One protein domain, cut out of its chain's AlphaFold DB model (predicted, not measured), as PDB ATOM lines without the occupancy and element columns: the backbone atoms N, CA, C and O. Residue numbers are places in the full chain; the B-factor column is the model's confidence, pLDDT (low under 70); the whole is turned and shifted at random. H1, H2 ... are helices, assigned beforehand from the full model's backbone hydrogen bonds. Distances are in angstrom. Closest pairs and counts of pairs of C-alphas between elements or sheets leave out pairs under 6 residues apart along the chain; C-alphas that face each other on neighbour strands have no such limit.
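AT A GLANCE: This is residues 36 to 99 of the 469 residues of the protein "Glucose-induced degradation complex subunit" of Perkinsus olseni (UniProt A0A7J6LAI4). H3, H1 and H2, all short, make a loose three-sided frame, with the unnamed stretch 36 to 57 on one side and the tail, residues 89 to 99, on the other. The printed part has 64 residues with three named helices, in chain order H1, H2, H3, and no named strand; it is all helix, with under half of the residues in named elements. It is compact, with a radius of gyration of the C-alphas of 10.6 A, spanning 29 by 28 by 19 A.

HOW THE PARTS SIT: H3, residues 79 to 88, touches H1, residues 58 to 66, at a steep tilt of 63 degrees; their closest C-alphas, Gln 61 and Cys 88, are 4.7 A apart. H2, residues 69 to 75, is close to H3 but not clearly touching; their closest C-alphas, Tyr 75 and Trp 81, are 6.1 A apart. H1 and H2 are apart. In these helices every O i to N i+4 pair is within hydrogen-bond range.

IN THESE COORDINATES: From first to last C-alpha, H3 measures 13.9 A, H1 12.5 A and H2 10.2 A. C-alpha 58 is at (-34.268, 38.448, 4.022), C-alpha 88 at (-37.118, 32.763, 9.222).

THE WHOLE: The printed part has no cut; both helix links are tight. Residues 51 to 53 and 98 to 99 have pLDDT under 70.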
ATOM      1  N   ALA A  36     -27.624  40.152  13.523       80.00
ATOM      2  CA  ALA A  36     -26.582  40.151  14.515       80.00
ATOM      3  C   ALA A  36     -26.846  38.962  15.413       80.00
ATOM      4  O   ALA A  36     -27.825  38.906  16.170       80.00
ATOM      5  N   VAL A  37     -25.974  37.975  15.278       80.94
ATOM      6  CA  VAL A  37     -26.050  36.774  16.081       80.94
ATOM      7  C   VAL A  37     -25.478  37.078  17.457       80.94
ATOM      8  O   VAL A  37     -24.439  37.725  17.585       80.94
ATOM      9  N   GLU A  38     -26.164  36.638  18.507       80.38
ATOM     10  CA  GLU A  38     -25.724  36.889  19.874       80.38
ATOM     11  C   GLU A  38     -24.391  36.183  20.128       80.38
ATOM     12  O   GLU A  38     -24.297  34.955  20.017       80.38
ATOM     13  N   ALA A  39     -23.372  36.955  20.517       74.94
ATOM     14  CA  ALA A  39     -22.038  36.437  20.816       74.94
ATOM     15  C   ALA A  39     -22.057  35.375  21.931       74.94
ATOM     16  O   ALA A  39     -21.296  34.410  21.886       74.94
ATOM     17  N   GLU A  40     -22.974  35.508  22.895       75.88
ATOM     18  CA  GLU A  40     -23.152  34.554  23.997       75.88
ATOM     19  C   GLU A  40     -23.694  33.194  23.528       75.88
ATOM     20  O   GLU A  40     -23.380  32.164  24.119       75.88
ATOM     21  N   SER A  41     -24.451  33.167  22.427       73.50
ATOM     22  CA  SER A  41     -25.084  31.950  21.899       73.50
ATOM     23  C   SER A  41     -24.169  31.112  20.995       73.50
ATOM     24  O   SER A  41     -24.643  30.201  20.316       73.50
ATOM     25  N   GLN A  42     -22.865  31.416  20.958       81.81
ATOM     26  CA  GLN A  42     -21.909  30.877  19.975       81.81
ATOM     27  C   GLN A  42     -22.302  31.175  18.518       81.81
ATOM     28  O   GLN A  42     -21.912  30.446  17.609       81.81
ATOM     29  N   GLY A  43     -23.071  32.243  18.288       86.12
ATOM     30  CA  GLY A  43     -23.506  32.599  16.943       86.12
ATOM     31  C   GLY A  43     -24.623  31.702  16.398       86.12
ATOM     32  O   GLY A  43     -24.644  31.447  15.198       86.12
ATOM     33  N   CYS A  44     -25.557  31.244  17.242       91.94
ATOM     34  CA  CYS A  44     -26.712  30.450  16.799       91.94
ATOM     35  C   CYS A  44     -28.070  31.166  16.921       91.94
ATOM     36  O   CYS A  44     -29.000  30.797  16.206       91.94
ATOM     37  N   LEU A  45     -28.214  32.160  17.806       90.88
ATOM     38  CA  LEU A  45     -29.481  32.868  18.046       90.88
ATOM     39  C   LEU A  45     -29.405  34.323  17.582       90.88
ATOM     40  O   LEU A  45     -28.444  35.027  17.893       90.88
ATOM     41  N   PHE A  46     -30.433  34.793  16.873       88.12
ATOM     42  CA  PHE A  46     -30.503  36.189  16.433       88.12
ATOM     43  C   PHE A  46     -30.991  37.109  17.554       88.12
ATOM     44  O   PHE A  46     -32.011  36.850  18.203       88.12
ATOM     45  N   SER A  47     -30.265  38.209  17.762       80.50
ATOM     46  CA  SER A  47     -30.585  39.221  18.777       80.50
ATOM     47  C   SER A  47     -31.869  39.993  18.460       80.50
ATOM     48  O   SER A  47     -32.575  40.397  19.376       80.50
ATOM     49  N   SER A  48     -32.223  40.130  17.179       72.75
ATOM     50  CA  SER A  48     -33.390  40.889  16.709       72.75
ATOM     51  C   SER A  48     -34.719  40.117  16.768       72.75
ATOM     52  O   SER A  48     -35.787  40.709  16.631       72.75
ATOM     53  N   ILE A  49     -34.701  38.803  17.033       76.19
ATOM     54  CA  ILE A  49     -35.907  37.953  17.069       76.19
ATOM     55  C   ILE A  49     -36.202  37.522  18.509       76.19
ATOM     56  O   ILE A  49     -36.014  36.371  18.907       76.19
ATOM     57  N   VAL A  50     -36.644  38.482  19.325       70.62
ATOM     58  CA  VAL A  50     -36.988  38.244  20.745       70.62
ATOM     59  C   VAL A  50     -38.497  38.280  20.989       70.62
ATOM     60  O   VAL A  50     -38.981  37.736  21.979       70.62
ATOM     61  N   THR A  51     -39.266  38.894  20.086       69.62
ATOM     62  CA  THR A  51     -40.719  39.055  20.232       69.62
ATOM     63  C   THR A  51     -41.481  38.506  19.032       69.62
ATOM     64  O   THR A  51     -40.996  38.502  17.905       69.62
ATOM     65  N   VAL A  52     -42.726  38.093  19.280       64.19
ATOM     66  CA  VAL A  52     -43.651  37.528  18.280       64.19
ATOM     67  C   VAL A  52     -43.941  38.499  17.120       64.19
ATOM     68  O   VAL A  52     -44.402  38.073  16.064       64.19
ATOM     69  N   ARG A  53     -43.674  39.801  17.301       58.50
ATOM     70  CA  ARG A  53     -43.947  40.847  16.305       58.50
ATOM     71  C   ARG A  53     -42.820  41.057  15.294       58.50
ATOM     72  O   ARG A  53     -43.086  41.677  14.269       58.50
ATOM     73  N   HIS A  54     -41.604  40.571  15.547       77.75
ATOM     74  CA  HIS A  54     -40.503  40.773  14.605       77.75
ATOM     75  C   HIS A  54     -40.654  39.836  13.405       77.75
ATOM     76  O   HIS A  54     -40.645  38.611  13.535       77.75
ATOM     77  N   THR A  55     -40.819  40.426  12.224       79.75
ATOM     78  CA  THR A  55     -40.747  39.715  10.949       79.75
ATOM     79  C   THR A  55     -39.288  39.440  10.610       79.75
ATOM     80  O   THR A  55     -38.453  40.330  10.736       79.75
ATOM     81  N   CYS A  56     -38.971  38.226  10.163       88.62
ATOM     82  CA  CYS A  56     -37.604  37.886   9.787       88.62
ATOM     83  C   CYS A  56     -37.203  38.580   8.475       88.62
ATOM     84  O   CYS A  56     -37.870  38.388   7.455       88.62
ATOM     85  N   SER A  57     -36.120  39.365   8.498       86.38
ATOM     86  CA  SER A  57     -35.562  40.016   7.306       86.38
ATOM     87  C   SER A  57     -34.971  38.988   6.331       86.38
ATOM     88  O   SER A  57     -34.604  37.880   6.726       86.38
ATOM     89  N   VAL A  58     -34.830  39.348   5.051       83.56
ATOM     90  CA  VAL A  58     -34.268  38.448   4.022       83.56
ATOM     91  C   VAL A  58     -32.835  38.022   4.367       83.56
ATOM     92  O   VAL A  58     -32.475  36.860   4.170       83.56
ATOM     93  N   ALA A  59     -32.022  38.914   4.948       82.44
ATOM     94  CA  ALA A  59     -30.686  38.527   5.402       82.44
ATOM     95  C   ALA A  59     -30.731  37.582   6.601       82.44
ATOM     96  O   ALA A  59     -29.934  36.651   6.636       82.44
ATOM     97  N   CYS A  60     -31.674  37.745   7.533       91.25
ATOM     98  CA  CYS A  60     -31.854  36.784   8.618       91.25
ATOM     99  C   CYS A  60     -32.338  35.416   8.122       91.25
ATOM    100  O   CYS A  60     -31.874  34.395   8.623       91.25
ATOM    101  N   GLN A  61     -33.204  35.365   7.105       91.50
ATOM    102  CA  GLN A  61     -33.599  34.103   6.464       91.50
ATOM    103  C   GLN A  61     -32.388  33.406   5.835       91.50
ATOM    104  O   GLN A  61     -32.153  32.218   6.067       91.50
ATOM    105  N   LYS A  62     -31.564  34.160   5.096       91.69
ATOM    106  CA  LYS A  62     -30.332  33.640   4.497       91.69
ATOM    107  C   LYS A  62     -29.332  33.186   5.564       91.69
ATOM    108  O   LYS A  62     -28.862  32.054   5.498       91.69
ATOM    109  N   ALA A  63     -29.075  34.010   6.577       90.69
ATOM    110  CA  ALA A  63     -28.192  33.674   7.688       90.69
ATOM    111  C   ALA A  63     -28.670  32.413   8.418       90.69
ATOM    112  O   ALA A  63     -27.861  31.542   8.713       90.69
ATOM    113  N   HIS A  64     -29.982  32.266   8.638       93.25
ATOM    114  CA  HIS A  64     -30.561  31.079   9.269       93.25
ATOM    115  C   HIS A  64     -30.317  29.819   8.433       93.25
ATOM    116  O   HIS A  64     -29.954  28.781   8.980       93.25
ATOM    117  N   SER A  65     -30.450  29.921   7.105       92.38
ATOM    118  CA  SER A  65     -30.163  28.814   6.185       92.38
ATOM    119  C   SER A  65     -28.682  28.411   6.140       92.38
ATOM    120  O   SER A  65     -28.364  27.267   5.820       92.38
ATOM    121  N   GLU A  66     -27.781  29.330   6.497       92.69
ATOM    122  CA  GLU A  66     -26.331  29.113   6.555       92.69
ATOM    123  C   GLU A  66     -25.845  28.655   7.944       92.69
ATOM    124  O   GLU A  66     -24.673  28.291   8.093       92.69
ATOM    125  N   LEU A  67     -26.720  28.629   8.962       93.06
ATOM    126  CA  LEU A  67     -26.334  28.225  10.312       93.06
ATOM    127  C   LEU A  67     -25.818  26.775  10.335       93.06
ATOM    128  O   LEU A  67     -26.413  25.874   9.731       93.06
ATOM    129  N   PRO A  68     -24.731  26.497  11.080       93.19
ATOM    130  CA  PRO A  68     -24.245  25.139  11.263       93.19
ATOM    131  C   PRO A  68     -25.334  24.221  11.827       93.19
ATOM    132  O   PRO A  68     -26.055  24.586  12.754       93.19
ATOM    133  N   LYS A  69     -25.389  22.966  11.362       91.12
ATOM    134  CA  LYS A  69     -26.330  21.954  11.892       91.12
ATOM    135  C   LYS A  69     -26.207  21.748  13.408       91.12
ATOM    136  O   LYS A  69     -27.171  21.339  14.055       91.12
ATOM    137  N   THR A  70     -25.041  22.046  13.982       92.88
ATOM    138  CA  THR A  70     -24.800  22.019  15.431       92.88
ATOM    139  C   THR A  70     -25.651  23.039  16.184       92.88
ATOM    140  O   THR A  70     -26.051  22.754  17.308       92.88
ATOM    141  N   CYS A  71     -26.004  24.177  15.572       94.75
ATOM    142  CA  CYS A  71     -26.900  25.157  16.181       94.75
ATOM    143  C   CYS A  71     -28.278  24.558  16.449       94.75
ATOM    144  O   CYS A  71     -28.775  24.684  17.566       94.75
ATOM    145  N   CYS A  72     -28.851  23.810  15.499       93.06
ATOM    146  CA  CYS A  72     -30.122  23.153  15.780       93.06
ATOM    147  C   CYS A  72     -29.987  22.022  16.813       93.06
ATOM    148  O   CYS A  72     -30.870  21.825  17.642       93.06
ATOM    149  N   GLN A  73     -28.871  21.292  16.829       91.44
ATOM    150  CA  GLN A  73     -28.668  20.268  17.860       91.44
ATOM    151  C   GLN A  73     -28.598  20.871  19.271       91.44
ATOM    152  O   GLN A  73     -29.129  20.292  20.212       91.44
ATOM    153  N   MET A  74     -27.971  22.038  19.424       92.50
ATOM    154  CA  MET A  74     -27.838  22.692  20.727       92.50
ATOM    155  C   MET A  74     -29.100  23.459  21.137       92.50
ATOM    156  O   MET A  74     -29.491  23.406  22.300       92.50
ATOM    157  N   TYR A  75     -29.745  24.150  20.194       93.62
ATOM    158  CA  TYR A  75     -30.823  25.100  20.478       93.62
ATOM    159  C   TYR A  75     -32.189  24.691  19.929       93.62
ATOM    160  O   TYR A  75     -33.147  25.408  20.170       93.62
ATOM    161  N   GLY A  76     -32.340  23.540  19.269       90.50
ATOM    162  CA  GLY A  76     -33.603  23.118  18.640       90.50
ATOM    163  C   GLY A  76     -34.806  23.033  19.590       90.50
ATOM    164  O   GLY A  76     -35.950  23.188  19.173       90.50
ATOM    165  N   GLN A  77     -34.549  22.831  20.885       90.69
ATOM    166  CA  GLN A  77     -35.565  22.825  21.948       90.69
ATOM    167  C   GLN A  77     -35.746  24.197  22.626       90.69
ATOM    168  O   GLN A  77     -36.609  24.360  23.486       90.69
ATOM    169  N   HIS A  78     -34.925  25.188  22.285       92.88
ATOM    170  CA  HIS A  78     -34.995  26.527  22.850       92.88
ATOM    171  C   HIS A  78     -36.123  27.322  22.183       92.88
ATOM    172  O   HIS A  78     -36.211  27.394  20.959       92.88
ATOM    173  N   TRP A  79     -36.964  27.987  22.978       91.94
ATOM    174  CA  TRP A  79     -38.134  28.710  22.464       91.94
ATOM    175  C   TRP A  79     -37.772  29.793  21.429       91.94
ATOM    176  O   TRP A  79     -38.488  29.967  20.448       91.94
ATOM    177  N   ARG A  80     -36.632  30.487  21.600       91.56
ATOM    178  CA  ARG A  80     -36.148  31.480  20.613       91.56
ATOM    179  C   ARG A  80     -35.779  30.844  19.284       91.56
ATOM    180  O   ARG A  80     -36.044  31.444  18.253       91.56
ATOM    181  N   TRP A  81     -35.204  29.641  19.304       93.50
ATOM    182  CA  TRP A  81     -34.898  28.914  18.077       93.50
ATOM    183  C   TRP A  81     -36.180  28.506  17.361       93.50
ATOM    184  O   TRP A  81     -36.284  28.696  16.160       93.50
ATOM    185  N   GLN A  82     -37.183  28.010  18.090       93.31
ATOM    186  CA  GLN A  82     -38.477  27.653  17.502       93.31
ATOM    187  C   GLN A  82     -39.162  28.870  16.867       93.31
ATOM    188  O   GLN A  82     -39.638  28.781  15.739       93.31
ATOM    189  N   LEU A  83     -39.138  30.026  17.542       92.19
ATOM    190  CA  LEU A  83     -39.647  31.282  16.988       92.19
ATOM    191  C   LEU A  83     -38.833  31.738  15.762       92.19
ATOM    192  O   LEU A  83     -39.409  32.142  14.756       92.19
ATOM    193  N   GLN A  84     -37.502  31.643  15.819       93.75
ATOM    194  CA  GLN A  84     -36.605  31.954  14.704       93.75
ATOM    195  C   GLN A  84     -36.863  31.030  13.508       93.75
ATOM    196  O   GLN A  84     -36.960  31.517  12.391       93.75
ATOM    197  N   GLN A  85     -37.071  29.734  13.724       93.50
ATOM    198  CA  GLN A  85     -37.391  28.766  12.677       93.50
ATOM    199  C   GLN A  85     -38.770  29.039  12.060       93.50
ATOM    200  O   GLN A  85     -38.887  29.102  10.841       93.50
ATOM    201  N   GLU A  86     -39.796  29.295  12.878       93.62
ATOM    202  CA  GLU A  86     -41.148  29.627  12.403       93.62
ATOM    203  C   GLU A  86     -41.159  30.901  11.541       93.62
ATOM    204  O   GLU A  86     -41.863  30.970  10.532       93.62
ATOM    205  N   LYS A  87     -40.384  31.923  11.929       92.31
ATOM    206  CA  LYS A  87     -40.374  33.222  11.239       92.31
ATOM    207  C   LYS A  87     -39.373  33.302  10.086       92.31
ATOM    208  O   LYS A  87     -39.663  33.981   9.103       92.31
ATOM    209  N   CYS A  88     -38.207  32.667  10.202       94.44
ATOM    210  CA  CYS A  88     -37.118  32.763   9.222       94.44
ATOM    211  C   CYS A  88     -37.042  31.590   8.247       94.44
ATOM    212  O   CYS A  88     -36.393  31.718   7.213       94.44
ATOM    213  N   ASP A  89     -37.677  30.463   8.549       94.56
ATOM    214  CA  ASP A  89     -37.699  29.295   7.674       94.56
ATOM    215  C   ASP A  89     -39.114  28.701   7.578       94.56
ATOM    216  O   ASP A  89     -39.351  27.549   7.946       94.56
ATOM    217  N   PRO A  90     -40.090  29.469   7.052       90.31
ATOM    218  CA  PRO A  90     -41.467  28.994   6.910       90.31
ATOM    219  C   PRO A  90     -41.587  27.806   5.943       90.31
ATOM    220  O   PRO A  90     -42.609  27.124   5.924       90.31
ATOM    221  N   GLN A  91     -40.561  27.567   5.122       91.44
ATOM    222  CA  GLN A  91     -40.496  26.442   4.194       91.44
ATOM    223  C   GLN A  91     -39.880  25.181   4.822       91.44
ATOM    224  O   GLN A  91     -39.944  24.118   4.205       91.44
ATOM    225  N   GLY A  92     -39.309  25.276   6.028       91.56
ATOM    226  CA  GLY A  92     -38.682  24.154   6.726       91.56
ATOM    227  C   GLY A  92     -37.466  23.582   5.992       91.56
ATOM    228  O   GLY A  92     -37.243  22.372   6.026       91.56
ATOM    229  N   VAL A  93     -36.701  24.422   5.288       88.00
ATOM    230  CA  VAL A  93     -35.503  24.011   4.537       88.00
ATOM    231  C   VAL A  93     -34.395  23.545   5.487       88.00
ATOM    232  O   VAL A  93     -33.673  22.586   5.196       88.00
ATOM    233  N   VAL A  94     -34.275  24.182   6.653       87.12
ATOM    234  CA  VAL A  94     -33.352  23.810   7.726       87.12
ATOM    235  C   VAL A  94     -34.001  22.715   8.565       87.12
ATOM    236  O   VAL A  94     -34.565  22.937   9.638       87.12
ATOM    237  N   LEU A  95     -33.915  21.485   8.060       84.56
ATOM    238  CA  LEU A  95     -34.331  20.309   8.811       84.56
ATOM    239  C   LEU A  95     -33.308  20.004   9.902       84.56
ATOM    240  O   LEU A  95     -32.160  19.624   9.644       84.56
ATOM    241  N   CYS A  96     -33.757  20.133  11.141       84.12
ATOM    242  CA  CYS A  96     -33.053  19.590  12.282       84.12
ATOM    243  C   CYS A  96     -33.133  18.069  12.185       84.12
ATOM    244  O   CYS A  96     -34.246  17.544  12.141       84.12
ATOM    245  N   PRO A  97     -32.001  17.348  12.095       79.25
ATOM    246  CA  PRO A  97     -32.055  15.897  12.107       79.25
ATOM    247  C   PRO A  97     -32.779  15.484  13.383       79.25
ATOM    248  O   PRO A  97     -32.401  15.950  14.462       79.25
ATOM    249  N   ASP A  98     -33.825  14.669  13.229       67.12
ATOM    250  CA  ASP A  98     -34.592  14.153  14.353       67.12
ATOM    251  C   ASP A  98     -33.604  13.685  15.413       67.12
ATOM    252  O   ASP A  98     -32.714  12.867  15.146       67.12
ATOM    253  N   MET A  99     -33.733  14.236  16.620       58.31
ATOM    254  CA  MET A  99     -33.092  13.664  17.794       58.31
ATOM    255  C   MET A  99     -33.821  12.363  18.107       58.31
ATOM    256  O   MET A  99     -34.547  12.254  19.091       58.31
TER     257      MET A  99